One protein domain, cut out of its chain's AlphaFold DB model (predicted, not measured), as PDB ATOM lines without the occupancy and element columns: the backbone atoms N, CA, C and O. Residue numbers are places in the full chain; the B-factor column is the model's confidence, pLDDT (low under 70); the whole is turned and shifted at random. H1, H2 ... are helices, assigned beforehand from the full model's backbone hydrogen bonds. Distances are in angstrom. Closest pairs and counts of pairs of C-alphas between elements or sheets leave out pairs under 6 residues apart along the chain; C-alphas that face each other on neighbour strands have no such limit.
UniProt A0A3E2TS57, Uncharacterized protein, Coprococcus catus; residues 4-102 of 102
ATOM      1  N   ILE A   4     -31.513  -8.353  91.088       74.81
ATOM      2  CA  ILE A   4     -32.423  -7.200  91.096       74.81
ATOM      3  C   ILE A   4     -32.201  -6.309  92.330       74.81
ATOM      4  O   ILE A   4     -32.282  -5.084  92.220       74.81
ATOM      5  N   ASP A   5     -31.946  -6.905  93.495       71.88
ATOM      6  CA  ASP A   5     -31.675  -6.172  94.733       71.88
ATOM      7  C   ASP A   5     -30.302  -5.490  94.663       71.88
ATOM      8  O   ASP A   5     -30.182  -4.323  95.038       71.88
ATOM      9  N   ASP A   6     -29.307  -6.168  94.086       72.81
ATOM     10  CA  ASP A   6     -27.960  -5.625  93.870       72.81
ATOM     11  C   ASP A   6     -27.980  -4.451  92.878       72.81
ATOM     12  O   ASP A   6     -27.473  -3.368  93.177       72.81
ATOM     13  N   LYS A   7     -28.672  -4.598  91.736       76.88
ATOM     14  CA  LYS A   7     -28.870  -3.515  90.756       76.88
ATOM     15  C   LYS A   7     -29.547  -2.299  91.384       76.88
ATOM     16  O   LYS A   7     -29.132  -1.165  91.150       76.88
ATOM     17  N   ARG A   8     -30.590  -2.510  92.194       77.50
ATOM     18  CA  ARG A   8     -31.265  -1.416  92.915       77.50
ATOM     19  C   ARG A   8     -30.323  -0.712  93.879       77.50
ATOM     20  O   ARG A   8     -30.362   0.512  93.956       77.50
ATOM     21  N   TYR A   9     -29.501  -1.469  94.600       76.75
ATOM     22  CA  TYR A   9     -28.531  -0.905  95.526       76.75
ATOM     23  C   TYR A   9     -27.505  -0.029  94.797       76.75
ATOM     24  O   TYR A   9     -27.324   1.120  95.194       76.75
ATOM     25  N   VAL A  10     -26.918  -0.513  93.696       76.38
ATOM     26  CA  VAL A  10     -25.970   0.258  92.869       76.38
ATOM     27  C   VAL A  10     -26.613   1.548  92.352       76.38
ATOM     28  O   VAL A  10     -26.110   2.639  92.603       76.38
ATOM     29  N   LEU A  11     -27.788   1.458  91.718       83.06
ATOM     30  CA  LEU A  11     -28.471   2.634  91.163       83.06
ATOM     31  C   LEU A  11     -28.906   3.654  92.230       83.06
ATOM     32  O   LEU A  11     -29.023   4.838  91.927       83.06
ATOM     33  N   ALA A  12     -29.158   3.219  93.466       85.75
ATOM     34  CA  ALA A  12     -29.529   4.111  94.564       85.75
ATOM     35  C   ALA A  12     -28.328   4.849  95.185       85.75
ATOM     36  O   ALA A  12     -28.529   5.870  95.843       85.75
ATOM     37  N   HIS A  13     -27.102   4.347  94.993       86.88
ATOM     38  CA  HIS A  13     -25.892   4.851  95.656       86.88
ATOM     39  C   HIS A  13     -24.828   5.395  94.693       86.88
ATOM     40  O   HIS A  13     -23.785   5.864  95.148       86.88
ATOM     41  N   THR A  14     -25.082   5.387  93.384       80.44
ATOM     42  CA  THR A  14     -24.153   5.893  92.367       80.44
ATOM     43  C   THR A  14     -24.822   6.979  91.530       80.44
ATOM     44  O   THR A  14     -25.911   6.791  90.989       80.44
ATOM     45  N   ASP A  15     -24.178   8.146  91.426       84.06
ATOM     46  CA  ASP A  15     -24.700   9.251  90.625       84.06
ATOM     47  C   ASP A  15     -24.501   9.021  89.114       84.06
ATOM     48  O   ASP A  15     -23.698   8.199  88.669       84.06
ATOM     49  N   ARG A  16     -25.233   9.779  88.289       84.88
ATOM     50  CA  ARG A  16     -25.189   9.629  86.827       84.88
ATOM     51  C   ARG A  16     -23.796   9.859  86.228       84.88
ATOM     52  O   ARG A  16     -23.500   9.281  85.187       84.88
ATOM     53  N   ARG A  17     -22.963  10.718  86.825       93.38
ATOM     54  CA  ARG A  17     -21.598  10.973  86.338       93.38
ATOM     55  C   ARG A  17     -20.726   9.748  86.601       93.38
ATOM     56  O   ARG A  17     -20.078   9.297  85.671       93.38
ATOM     57  N   ALA A  18     -20.775   9.186  87.805       83.88
ATOM     58  CA  ALA A  18     -20.041   7.980  88.173       83.88
ATOM     59  C   ALA A  18     -20.473   6.761  87.339       83.88
ATOM     60  O   ALA A  18     -19.630   5.991  86.907       83.88
ATOM     61  N   LEU A  19     -21.764   6.623  87.014       80.94
ATOM     62  CA  LEU A  19     -22.222   5.578  86.083       80.94
ATOM     63  C   LEU A  19     -21.670   5.770  84.659       80.94
ATOM     64  O   LEU A  19     -21.332   4.799  83.989       80.94
ATOM     65  N   LEU A  20     -21.574   7.017  84.184       78.06
ATOM     66  CA  LEU A  20     -20.964   7.328  82.886       78.06
ATOM     67  C   LEU A  20     -19.443   7.127  82.889       78.06
ATOM     68  O   LEU A  20     -18.896   6.757  81.856       78.06
ATOM     69  N   GLU A  21     -18.777   7.371  84.017       81.12
ATOM     70  CA  GLU A  21     -17.362   7.050  84.220       81.12
ATOM     71  C   GLU A  21     -17.147   5.542  84.205       81.12
ATOM     72  O   GLU A  21     -16.323   5.093  83.423       81.12
ATOM     73  N   GLN A  22     -17.962   4.764  84.926       77.94
ATOM     74  CA  GLN A  22     -17.917   3.301  84.864       77.94
ATOM     75  C   GLN A  22     -18.116   2.805  83.429       77.94
ATOM     76  O   GLN A  22     -17.354   1.981  82.950       77.94
ATOM     77  N   LEU A  23     -19.094   3.345  82.693       77.06
ATOM     78  CA  LEU A  23     -19.267   3.004  81.280       77.06
ATOM     79  C   LEU A  23     -18.031   3.344  80.444       77.06
ATOM     80  O   LEU A  23     -17.694   2.594  79.535       77.06
ATOM     81  N   ALA A  24     -17.404   4.494  80.687       76.06
ATOM     82  CA  ALA A  24     -16.205   4.894  79.965       76.06
ATOM     83  C   ALA A  24     -15.012   3.996  80.313       76.06
ATOM     84  O   ALA A  24     -14.252   3.665  79.407       76.06
ATOM     85  N   GLU A  25     -14.880   3.591  81.576       74.25
ATOM     86  CA  GLU A  25     -13.891   2.626  82.054       74.25
ATOM     87  C   GLU A  25     -14.134   1.263  81.405       74.25
ATOM     88  O   GLU A  25     -13.286   0.843  80.634       74.25
ATOM     89  N   GLU A  26     -15.316   0.652  81.528       73.75
ATOM     90  CA  GLU A  26     -15.617  -0.642  80.883       73.75
ATOM     91  C   GLU A  26     -15.506  -0.591  79.348       73.75
ATOM     92  O   GLU A  26     -15.070  -1.537  78.694       73.75
ATOM     93  N   ALA A  27     -15.890   0.526  78.720       65.81
ATOM     94  CA  ALA A  27     -15.747   0.692  77.275       65.81
ATOM     95  C   ALA A  27     -14.282   0.881  76.842       65.81
ATOM     96  O   ALA A  27     -13.926   0.484  75.730       65.81
ATOM     97  N   ALA A  28     -13.439   1.490  77.682       61.53
ATOM     98  CA  ALA A  28     -11.995   1.575  77.467       61.53
ATOM     99  C   ALA A  28     -11.307   0.226  77.759       61.53
ATOM    100  O   ALA A  28     -10.429  -0.183  76.996       61.53
ATOM    101  N   GLU A  29     -11.790  -0.503  78.767       59.25
ATOM    102  CA  GLU A  29     -11.422  -1.877  79.129       59.25
ATOM    103  C   GLU A  29     -12.086  -2.932  78.227       59.25
ATOM    104  O   GLU A  29     -11.864  -4.127  78.379       59.25
ATOM    105  N   ALA A  30     -12.733  -2.532  77.124       66.94
ATOM    106  CA  ALA A  30     -12.984  -3.429  75.988       66.94
ATOM    107  C   ALA A  30     -11.683  -4.080  75.454       66.94
ATOM    108  O   ALA A  30     -11.728  -5.010  74.641       66.94
ATOM    109  N   ALA A  31     -10.514  -3.603  75.901       74.19
ATOM    110  CA  ALA A  31      -9.235  -4.288  75.819       74.19
ATOM    111  C   ALA A  31      -9.219  -5.654  76.534       74.19
ATOM    112  O   ALA A  31      -8.660  -6.590  75.965       74.19
ATOM    113  N   GLU A  32      -9.833  -5.811  77.706       79.56
ATOM    114  CA  GLU A  32      -9.945  -7.077  78.444       79.56
ATOM    115  C   GLU A  32     -10.881  -8.046  77.720       79.56
ATOM    116  O   GLU A  32     -10.474  -9.169  77.414       79.56
ATOM    117  N   LEU A  33     -12.043  -7.572  77.251       85.25
ATOM    118  CA  LEU A  33     -12.924  -8.342  76.364       85.25
ATOM    119  C   LEU A  33     -12.209  -8.770  75.066       85.25
ATOM    120  O   LEU A  33     -12.309  -9.919  74.626       85.25
ATOM    121  N   SER A  34     -11.444  -7.862  74.456       84.00
ATOM    122  CA  SER A  34     -10.619  -8.146  73.273       84.00
ATOM    123  C   SER A  34      -9.536  -9.186  73.576       84.00
ATOM    124  O   SER A  34      -9.336 -10.131  72.808       84.00
ATOM    125  N   GLN A  35      -8.862  -9.077  74.723       87.31
ATOM    126  CA  GLN A  35      -7.874 -10.053  75.169       87.31
ATOM    127  C   GLN A  35      -8.510 -11.412  75.472       87.31
ATOM    128  O   GLN A  35      -7.928 -12.431  75.099       87.31
ATOM    129  N   ALA A  36      -9.690 -11.455  76.088       88.44
ATOM    130  CA  ALA A  36     -10.439 -12.678  76.347       88.44
ATOM    131  C   ALA A  36     -10.850 -13.366  75.036       88.44
ATOM    132  O   ALA A  36     -10.623 -14.566  74.871       88.44
ATOM    133  N   ALA A  37     -11.321 -12.604  74.043       89.88
ATOM    134  CA  ALA A  37     -11.605 -13.123  72.704       89.88
ATOM    135  C   ALA A  37     -10.344 -13.676  72.017       89.88
ATOM    136  O   ALA A  37     -10.363 -14.779  71.467       89.88
ATOM    137  N   LEU A  38      -9.217 -12.961  72.091       89.75
ATOM    138  CA  LEU A  38      -7.937 -13.436  71.555       89.75
ATOM    139  C   LEU A  38      -7.430 -14.690  72.282       89.75
ATOM    140  O   LEU A  38      -6.868 -15.581  71.642       89.75
ATOM    141  N   LYS A  39      -7.624 -14.784  73.603       89.31
ATOM    142  CA  LYS A  39      -7.307 -15.986  74.389       89.31
ATOM    143  C   LYS A  39      -8.167 -17.167  73.945       89.31
ATOM    144  O   LYS A  39      -7.615 -18.252  73.761       89.31
ATOM    145  N   LEU A  40      -9.468 -16.964  73.721       92.12
ATOM    146  CA  LEU A  40     -10.369 -18.012  73.241       92.12
ATOM    147  C   LEU A  40      -9.977 -18.498  71.839       92.12
ATOM    148  O   LEU A  40      -9.828 -19.698  71.648       92.12
ATOM    149  N   ILE A  41      -9.674 -17.589  70.904       93.19
ATOM    150  CA  ILE A  41      -9.174 -17.928  69.555       93.19
ATOM    151  C   ILE A  41      -7.956 -18.863  69.626       93.19
ATOM    152  O   ILE A  41      -7.865 -19.843  68.882       93.19
ATOM    153  N   ARG A  42      -7.008 -18.574  70.527       92.00
ATOM    154  CA  ARG A  42      -5.818 -19.416  70.731       92.00
ATOM    155  C   ARG A  42      -6.183 -20.757  71.364       92.00
ATOM    156  O   ARG A  42      -5.662 -21.785  70.938       92.00
ATOM    157  N   ALA A  43      -7.081 -20.767  72.350       91.06
ATOM    158  CA  ALA A  43      -7.514 -21.990  73.027       91.06
ATOM    159  C   ALA A  43      -8.259 -22.940  72.073       91.06
ATOM    160  O   ALA A  43      -8.049 -24.151  72.118       91.06
ATOM    161  N   GLU A  44      -9.066 -22.393  71.160       92.38
ATOM    162  CA  GLU A  44      -9.774 -23.129  70.103       92.38
ATOM    163  C   GLU A  44      -8.864 -23.566  68.945       92.38
ATOM    164  O   GLU A  44      -9.318 -24.251  68.028       92.38
ATOM    165  N   LYS A  45      -7.572 -23.210  68.985       89.25
ATOM    166  CA  LYS A  45      -6.583 -23.499  67.932       89.25
ATOM    167  C   LYS A  45      -6.955 -22.900  66.571       89.25
ATOM    168  O   LYS A  45      -6.574 -23.427  65.530       89.25
ATOM    169  N   LEU A  46      -7.662 -21.769  66.583       88.94
ATOM    170  CA  LEU A  46      -7.939 -20.955  65.395       88.94
ATOM    171  C   LEU A  46      -6.774 -20.007  65.054       88.94
ATOM    172  O   LEU A  46      -6.844 -19.239  64.097       88.94
ATOM    173  N   SER A  47      -5.703 -20.048  65.848       86.81
ATOM    174  CA  SER A  47      -4.449 -19.328  65.650       86.81
ATOM    175  C   SER A  47      -3.275 -20.267  65.915       86.81
ATOM    176  O   SER A  47      -3.333 -21.079  66.837       86.81
ATOM    177  N   ASP A  48      -2.185 -20.096  65.165       82.94
ATOM    178  CA  ASP A  48      -0.923 -20.817  65.385       82.94
ATOM    179  C   ASP A  48      -0.180 -20.363  66.657       82.94
ATOM    180  O   ASP A  48       0.843 -20.939  67.022       82.94
ATOM    181  N   ASN A  49      -0.670 -19.320  67.343       82.06
ATOM    182  CA  ASN A  49      -0.096 -18.841  68.594       82.06
ATOM    183  C   ASN A  49      -0.593 -19.700  69.775       82.06
ATOM    184  O   ASN A  49      -1.781 -19.633  70.109       82.06
ATOM    185  N   PRO A  50       0.279 -20.498  70.420       79.12
ATOM    186  CA  PRO A  50      -0.141 -21.446  71.440       79.12
ATOM    187  C   PRO A  50      -0.602 -20.747  72.725       79.12
ATOM    188  O   PRO A  50      -0.110 -19.686  73.108       79.12
ATOM    189  N   THR A  51      -1.523 -21.389  73.436       86.81
ATOM    190  CA  THR A  51      -1.923 -21.006  74.793       86.81
ATOM    191  C   THR A  51      -1.998 -22.242  75.681       86.81
ATOM    192  O   THR A  51      -2.274 -23.343  75.209       86.81
ATOM    193  N   THR A  52      -1.740 -22.059  76.972       88.25
ATOM    194  CA  THR A  52      -1.922 -23.095  77.999       88.25
ATOM    195  C   THR A  52      -3.335 -23.084  78.587       88.25
ATOM    196  O   THR A  52      -3.708 -24.008  79.306       88.25
ATOM    197  N   THR A  53      -4.131 -22.054  78.286       89.94
ATOM    198  CA  THR A  53      -5.505 -21.904  78.776       89.94
ATOM    199  C   THR A  53      -6.442 -22.896  78.092       89.94
ATOM    200  O   THR A  53      -6.477 -22.995  76.865       89.94
ATOM    201  N   HIS A  54      -7.236 -23.612  78.887       92.69
ATOM    202  CA  HIS A  54      -8.281 -24.495  78.378       92.69
ATOM    203  C   HIS A  54      -9.456 -23.689  77.798       92.69
ATOM    204  O   HIS A  54      -9.805 -22.635  78.327       92.69
ATOM    205  N   VAL A  55     -10.105 -24.213  76.751       92.12
ATOM    206  CA  VAL A  55     -11.214 -23.540  76.045       92.12
ATOM    207  C   VAL A  55     -12.339 -23.119  76.991       92.12
ATOM    208  O   VAL A  55     -12.822 -21.999  76.886       92.12
ATOM    209  N   SER A  56     -12.722 -23.971  77.950       92.00
ATOM    210  CA  SER A  56     -13.795 -23.641  78.905       92.00
ATOM    211  C   SER A  56     -13.472 -22.402  79.744       92.00
ATOM    212  O   SER A  56     -14.315 -21.528  79.874       92.00
ATOM    213  N   ILE A  57     -12.234 -22.287  80.233       91.81
ATOM    214  CA  ILE A  57     -11.785 -21.154  81.054       91.81
ATOM    215  C   ILE A  57     -11.735 -19.880  80.210       91.81
ATOM    216  O   ILE A  57     -12.185 -18.826  80.642       91.81
ATOM    217  N   ALA A  58     -11.218 -19.972  78.981       89.44
ATOM    218  CA  ALA A  58     -11.195 -18.830  78.070       89.44
ATOM    219  C   ALA A  58     -12.613 -18.363  77.695       89.44
ATOM    220  O   ALA A  58     -12.842 -17.169  77.528       89.44
ATOM    221  N   SER A  59     -13.563 -19.297  77.587       91.88
ATOM    222  CA  SER A  59     -14.971 -18.992  77.332       91.88
ATOM    223  C   SER A  59     -15.656 -18.354  78.539       91.88
ATOM    224  O   SER A  59     -16.425 -17.419  78.349       91.88
ATOM    225  N   GLU A  60     -15.407 -18.844  79.756       91.69
ATOM    226  CA  GLU A  60     -15.926 -18.242  80.993       91.69
ATOM    227  C   GLU A  60     -15.408 -16.813  81.154       91.69
ATOM    228  O   GLU A  60     -16.208 -15.903  81.351       91.69
ATOM    229  N   GLN A  61     -14.106 -16.599  80.932       90.44
ATOM    230  CA  GLN A  61     -13.515 -15.264  80.962       90.44
ATOM    231  C   GLN A  61     -14.155 -14.346  79.911       90.44
ATOM    232  O   GLN A  61     -14.540 -13.235  80.232       90.44
ATOM    233  N   LEU A  62     -14.364 -14.804  78.670       90.44
ATOM    234  CA  LEU A  62     -15.051 -13.994  77.654       90.44
ATOM    235  C   LEU A  62     -16.472 -13.574  78.076       90.44
ATOM    236  O   LEU A  62     -16.914 -12.479  77.733       90.44
ATOM    237  N   ILE A  63     -17.198 -14.453  78.770       88.88
ATOM    238  CA  ILE A  63     -18.562 -14.183  79.241       88.88
ATOM    239  C   ILE A  63     -18.558 -13.142  80.363       88.88
ATOM    240  O   ILE A  63     -19.422 -12.270  80.353       88.88
ATOM    241  N   GLU A  64     -17.611 -13.233  81.296       86.88
ATOM    242  CA  GLU A  64     -17.448 -12.298  82.415       86.88
ATOM    243  C   GLU A  64     -17.165 -10.877  81.909       86.88
ATOM    244  O   GLU A  64     -17.978  -9.985  82.130       86.88
ATOM    245  N   GLU A  65     -16.137 -10.714  81.071       86.19
ATOM    246  CA  GLU A  65     -15.771  -9.409  80.493       86.19
ATOM    247  C   GLU A  65     -16.912  -8.802  79.655       86.19
ATOM    248  O   GLU A  65     -17.125  -7.591  79.601       86.19
ATOM    249  N   LEU A  66     -17.684  -9.648  78.959       86.19
ATOM    250  CA  LEU A  66     -18.860  -9.180  78.232       86.19
ATOM    251  C   LEU A  66     -19.957  -8.731  79.204       86.19
ATOM    252  O   LEU A  66     -20.620  -7.730  78.942       86.19
ATOM    253  N   ALA A  67     -20.180  -9.466  80.293       85.56
ATOM    254  CA  ALA A  67     -21.184  -9.123  81.288       85.56
ATOM    255  C   ALA A  67     -20.889  -7.766  81.938       85.56
ATOM    256  O   ALA A  67     -21.822  -6.974  82.066       85.56
ATOM    257  N   ASP A  68     -19.628  -7.459  82.239       81.00
ATOM    258  CA  ASP A  68     -19.219  -6.177  82.826       81.00
ATOM    259  C   ASP A  68     -19.567  -4.995  81.908       81.00
ATOM    260  O   ASP A  68     -20.283  -4.065  82.306       81.00
ATOM    261  N   VAL A  69     -19.235  -5.103  80.616       83.12
ATOM    262  CA  VAL A  69     -19.619  -4.108  79.600       83.12
ATOM    263  C   VAL A  69     -21.144  -3.961  79.487       83.12
ATOM    264  O   VAL A  69     -21.663  -2.845  79.364       83.12
ATOM    265  N   LEU A  70     -21.894  -5.070  79.511       83.75
ATOM    266  CA  LEU A  70     -23.359  -5.037  79.402       83.75
ATOM    267  C   LEU A  70     -24.013  -4.429  80.652       83.75
ATOM    268  O   LEU A  70     -24.982  -3.680  80.513       83.75
ATOM    269  N   VAL A  71     -23.491  -4.713  81.847       82.88
ATOM    270  CA  VAL A  71     -23.970  -4.148  83.116       82.88
ATOM    271  C   VAL A  71     -23.737  -2.641  83.150       82.88
ATOM    272  O   VAL A  71     -24.666  -1.901  83.473       82.88
ATOM    273  N   ALA A  72     -22.556  -2.160  82.752       81.50
ATOM    274  CA  ALA A  72     -22.284  -0.725  82.695       81.50
ATOM    275  C   ALA A  72     -23.172  -0.002  81.666       81.50
ATOM    276  O   ALA A  72     -23.700   1.079  81.945       81.50
ATOM    277  N   ALA A  73     -23.410  -0.617  80.502       82.44
ATOM    278  CA  ALA A  73     -24.335  -0.095  79.495       82.44
ATOM    279  C   ALA A  73     -25.782  -0.015  80.015       82.44
ATOM    280  O   ALA A  73     -26.440   1.018  79.874       82.44
ATOM    281  N   ASP A  74     -26.279  -1.068  80.658       82.44
ATOM    282  CA  ASP A  74     -27.615  -1.079  81.259       82.44
ATOM    283  C   ASP A  74     -27.740  -0.056  82.406       82.44
ATOM    284  O   ASP A  74     -28.748   0.649  82.499       82.44
ATOM    285  N   ALA A  75     -26.697   0.115  83.224       80.25
ATOM    286  CA  ALA A  75     -26.697   1.058  84.340       80.25
ATOM    287  C   ALA A  75     -26.865   2.525  83.896       80.25
ATOM    288  O   ALA A  75     -27.527   3.306  84.582       80.25
ATOM    289  N   VAL A  76     -26.342   2.902  82.724       83.19
ATOM    290  CA  VAL A  76     -26.552   4.245  82.141       83.19
ATOM    291  C   VAL A  76     -27.829   4.358  81.295       83.19
ATOM    292  O   VAL A  76     -28.090   5.412  80.706       83.19
ATOM    293  N   GLY A  77     -28.627   3.290  81.214       75.31
ATOM    294  CA  GLY A  77     -29.855   3.235  80.424       75.31
ATOM    295  C   GLY A  77     -29.626   3.071  78.920       75.31
ATOM    296  O   GLY A  77     -30.510   3.420  78.133       75.31
ATOM    297  N   VAL A  78     -28.461   2.564  78.495       78.62
ATOM    298  CA  VAL A  78     -28.262   2.137  77.107       78.62
ATOM    299  C   VAL A  78     -29.018   0.820  76.919       78.62
ATOM    300  O   VAL A  78     -28.773  -0.134  77.652       78.62
ATOM    301  N   PRO A  79     -29.947   0.731  75.954       68.88
ATOM    302  CA  PRO A  79     -30.706  -0.490  75.735       68.88
ATOM    303  C   PRO A  79     -29.785  -1.604  75.232       68.88
ATOM    304  O   PRO A  79     -29.283  -1.567  74.105       68.88
ATOM    305  N   VAL A  80     -29.596  -2.616  76.073       67.38
ATOM    306  CA  VAL A  80     -28.857  -3.831  75.759       67.38
ATOM    307  C   VAL A  80     -29.863  -4.916  75.348       67.38
ATOM    308  O   VAL A  80     -30.634  -5.405  76.162       67.38
ATOM    309  N   LEU A  81     -29.849  -5.298  74.064       62.84
ATOM    310  CA  LEU A  81     -30.367  -6.584  73.546       62.84
ATOM    311  C   LEU A  81     -31.886  -6.852  73.398       62.84
ATOM    312  O   LEU A  81     -32.299  -8.003  73.460       62.84
ATOM    313  N   GLU A  82     -32.687  -5.878  72.958       54.28
ATOM    314  CA  GLU A  82     -33.879  -6.215  72.132       54.28
ATOM    315  C   GLU A  82     -33.984  -5.434  70.810       54.28
ATOM    316  O   GLU A  82     -34.556  -5.928  69.841       54.28
ATOM    317  N   SER A  83     -33.373  -4.249  70.701       47.91
ATOM    318  CA  SER A  83     -33.625  -3.329  69.580       47.91
ATOM    319  C   SER A  83     -32.384  -2.922  68.783       47.91
ATOM    320  O   SER A  83     -32.396  -1.870  68.138       47.91
ATOM    321  N   CYS A  84     -31.304  -3.712  68.799       51.16
ATOM    322  CA  CYS A  84     -30.184  -3.512  67.876       51.16
ATOM    323  C   CYS A  84     -30.653  -3.836  66.456       51.16
ATOM    324  O   CYS A  84     -30.457  -4.941  65.957       51.16
ATOM    325  N   ASP A  85     -31.316  -2.847  65.861       53.47
ATOM    326  CA  ASP A  85     -31.792  -2.734  64.497       53.47
ATOM    327  C   ASP A  85     -31.107  -3.745  63.567       53.47
ATOM    328  O   ASP A  85     -29.886  -3.705  63.354       53.47
ATOM    329  N   ASN A  86     -31.914  -4.660  63.018       57.22
ATOM    330  CA  ASN A  86     -31.523  -5.692  62.055       57.22
ATOM    331  C   ASN A  86     -30.653  -5.094  60.922       57.22
ATOM    332  O   ASN A  86     -29.842  -5.787  60.313       57.22
ATOM    333  N   SER A  87     -30.719  -3.775  60.693       63.31
ATOM    334  CA  SER A  87     -29.815  -3.023  59.821       63.31
ATOM    335  C   SER A  87     -28.311  -3.211  60.100       63.31
ATOM    336  O   SER A  87     -27.539  -3.254  59.141       63.31
ATOM    337  N   LYS A  88     -27.843  -3.343  61.353       67.06
ATOM    338  CA  LYS A  88     -26.405  -3.555  61.649       67.06
ATOM    339  C   LYS A  88     -25.955  -4.965  61.263       67.06
ATOM    340  O   LYS A  88     -24.984  -5.102  60.513       67.06
ATOM    341  N   TRP A  89     -26.698  -5.988  61.689       67.69
ATOM    342  CA  TRP A  89     -26.466  -7.385  61.303       67.69
ATOM    343  C   TRP A  89     -26.558  -7.573  59.788       67.69
ATOM    344  O   TRP A  89     -25.664  -8.155  59.172       67.69
ATOM    345  N   ARG A  90     -27.576  -6.980  59.156       71.25
ATOM    346  CA  ARG A  90     -27.751  -6.991  57.701       71.25
ATOM    347  C   ARG A  90     -26.582  -6.325  56.977       71.25
ATOM    348  O   ARG A  90     -26.079  -6.893  56.011       71.25
ATOM    349  N   ARG A  91     -26.107  -5.161  57.438       76.00
ATOM    350  CA  ARG A  91     -24.931  -4.484  56.853       76.00
ATOM    351  C   ARG A  91     -23.663  -5.321  56.969       76.00
ATOM    352  O   ARG A  91     -22.860  -5.342  56.039       76.00
ATOM    353  N   TRP A  92     -23.456  -6.002  58.093       69.44
ATOM    354  CA  TRP A  92     -22.300  -6.878  58.253       69.44
ATOM    355  C   TRP A  92     -22.384  -8.112  57.348       69.44
ATOM    356  O   TRP A  92     -21.436  -8.378  56.611       69.44
ATOM    357  N   ALA A  93     -23.542  -8.775  57.294       75.50
ATOM    358  CA  ALA A  93     -23.774  -9.916  56.412       75.50
ATOM    359  C   ALA A  93     -23.564  -9.571  54.926       75.50
ATOM    360  O   ALA A  93     -22.966 -10.353  54.192       75.50
ATOM    361  N   VAL A  94     -24.003  -8.387  54.479       79.50
ATOM    362  CA  VAL A  94     -23.770  -7.912  53.101       79.50
ATOM    363  C   VAL A  94     -22.277  -7.779  52.788       79.50
ATOM    364  O   VAL A  94     -21.864  -8.171  51.700       79.50
ATOM    365  N   ARG A  95     -21.460  -7.265  53.720       79.50
ATOM    366  CA  ARG A  95     -20.003  -7.150  53.524       79.50
ATOM    367  C   ARG A  95     -19.347  -8.521  53.351       79.50
ATOM    368  O   ARG A  95     -18.578  -8.699  52.419       79.50
ATOM    369  N   ILE A  96     -19.715  -9.496  54.184       74.31
ATOM    370  CA  ILE A  96     -19.183 -10.867  54.095       74.31
ATOM    371  C   ILE A  96     -19.573 -11.541  52.773       74.31
ATOM    372  O   ILE A  96     -18.745 -12.213  52.171       74.31
ATOM    373  N   ARG A  97     -20.823 -11.375  52.311       80.50
ATOM    374  CA  ARG A  97     -21.280 -11.968  51.038       80.50
ATOM    375  C   ARG A  97     -20.504 -11.428  49.843       80.50
ATOM    376  O   ARG A  97     -20.050 -12.222  49.035       80.50
ATOM    377  N   LYS A  98     -20.286 -10.110  49.788       79.44
ATOM    378  CA  LYS A  98     -19.492  -9.486  48.720       79.44
ATOM    379  C   LYS A  98     -18.075 -10.056  48.633       79.44
ATOM    380  O   LYS A  98     -17.640 -10.366  47.540       79.44
ATOM    381  N   GLU A  99     -17.394 -10.240  49.762       70.12
ATOM    382  CA  GLU A  99     -16.040 -10.826  49.792       70.12
ATOM    383  C   GLU A  99     -15.996 -12.306  49.378       70.12
ATOM    384  O   GLU A  99     -14.961 -12.779  48.934       70.12
ATOM    385  N   ARG A 100     -17.096 -13.058  49.527       70.06
ATOM    386  CA  ARG A 100     -17.163 -14.482  49.140       70.06
ATOM    387  C   ARG A 100     -17.598 -14.718  47.692       70.06
ATOM    388  O   ARG A 100     -17.466 -15.837  47.208       70.06
ATOM    389  N   GLU A 101     -18.193 -13.713  47.058       73.00
ATOM    390  CA  GLU A 101     -18.652 -13.746  45.661       73.00
ATOM    391  C   GLU A 101     -17.616 -13.152  44.681       73.00
ATOM    392  O   GLU A 101     -17.826 -13.239  43.470       73.00
ATOM    393  N   MET A 102     -16.528 -12.558  45.191       51.97
ATOM    394  CA  MET A 102     -15.336 -12.140  44.429       51.97
ATOM    395  C   MET A 102     -14.329 -13.285  44.309       51.97
ATOM    396  O   MET A 102     -13.676 -13.355  43.245       51.97
TER     397      MET A 102
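What this domain is: This is residues 4 to 102 of the 102 residues of an uncharacterized protein of Coprococcus catus (UniProt A0A3E2TS57). H2 and H3 follow one another along one side of the long helix H4, making a narrow body; H1 turns off at one end, and residues 82 to 102, holding H5, stick out as a free arm. The 99 printed residues include five named helices, H1 to H5, and no named strand: all helix. The whole is loose, radius of gyration of the C-alphas 17.4 A, spanning 52 by 38 by 22 A.

Where its parts are: H1, residues 4 to 13, begins at C-alpha 4 (-32.423, -7.200, 91.096). H2 is residues 16 to 28, H3 30 to 43, H4 55 to 75, 30.2 A long. H5, residues 86 to 101, 22.3 A, ends at C-alpha 101 (-18.652, -13.746, 45.661).

How they stand to each other: H3 and H4 touch as a hairpin, closest C-alphas Leu 40 and Ala 58, 5.0 A, at a shallow tilt of 19 degrees. H4 touches H2 with residues 68 to 75 alone. H1 and H4 are close but not clearly touching. Every helix has each O i to N i+4 pair within hydrogen-bond range.

The domain as a whole: The printed part has no cut. The link H3 to H4 is long. Residues 79 to 89 are among those under pLDDT 70.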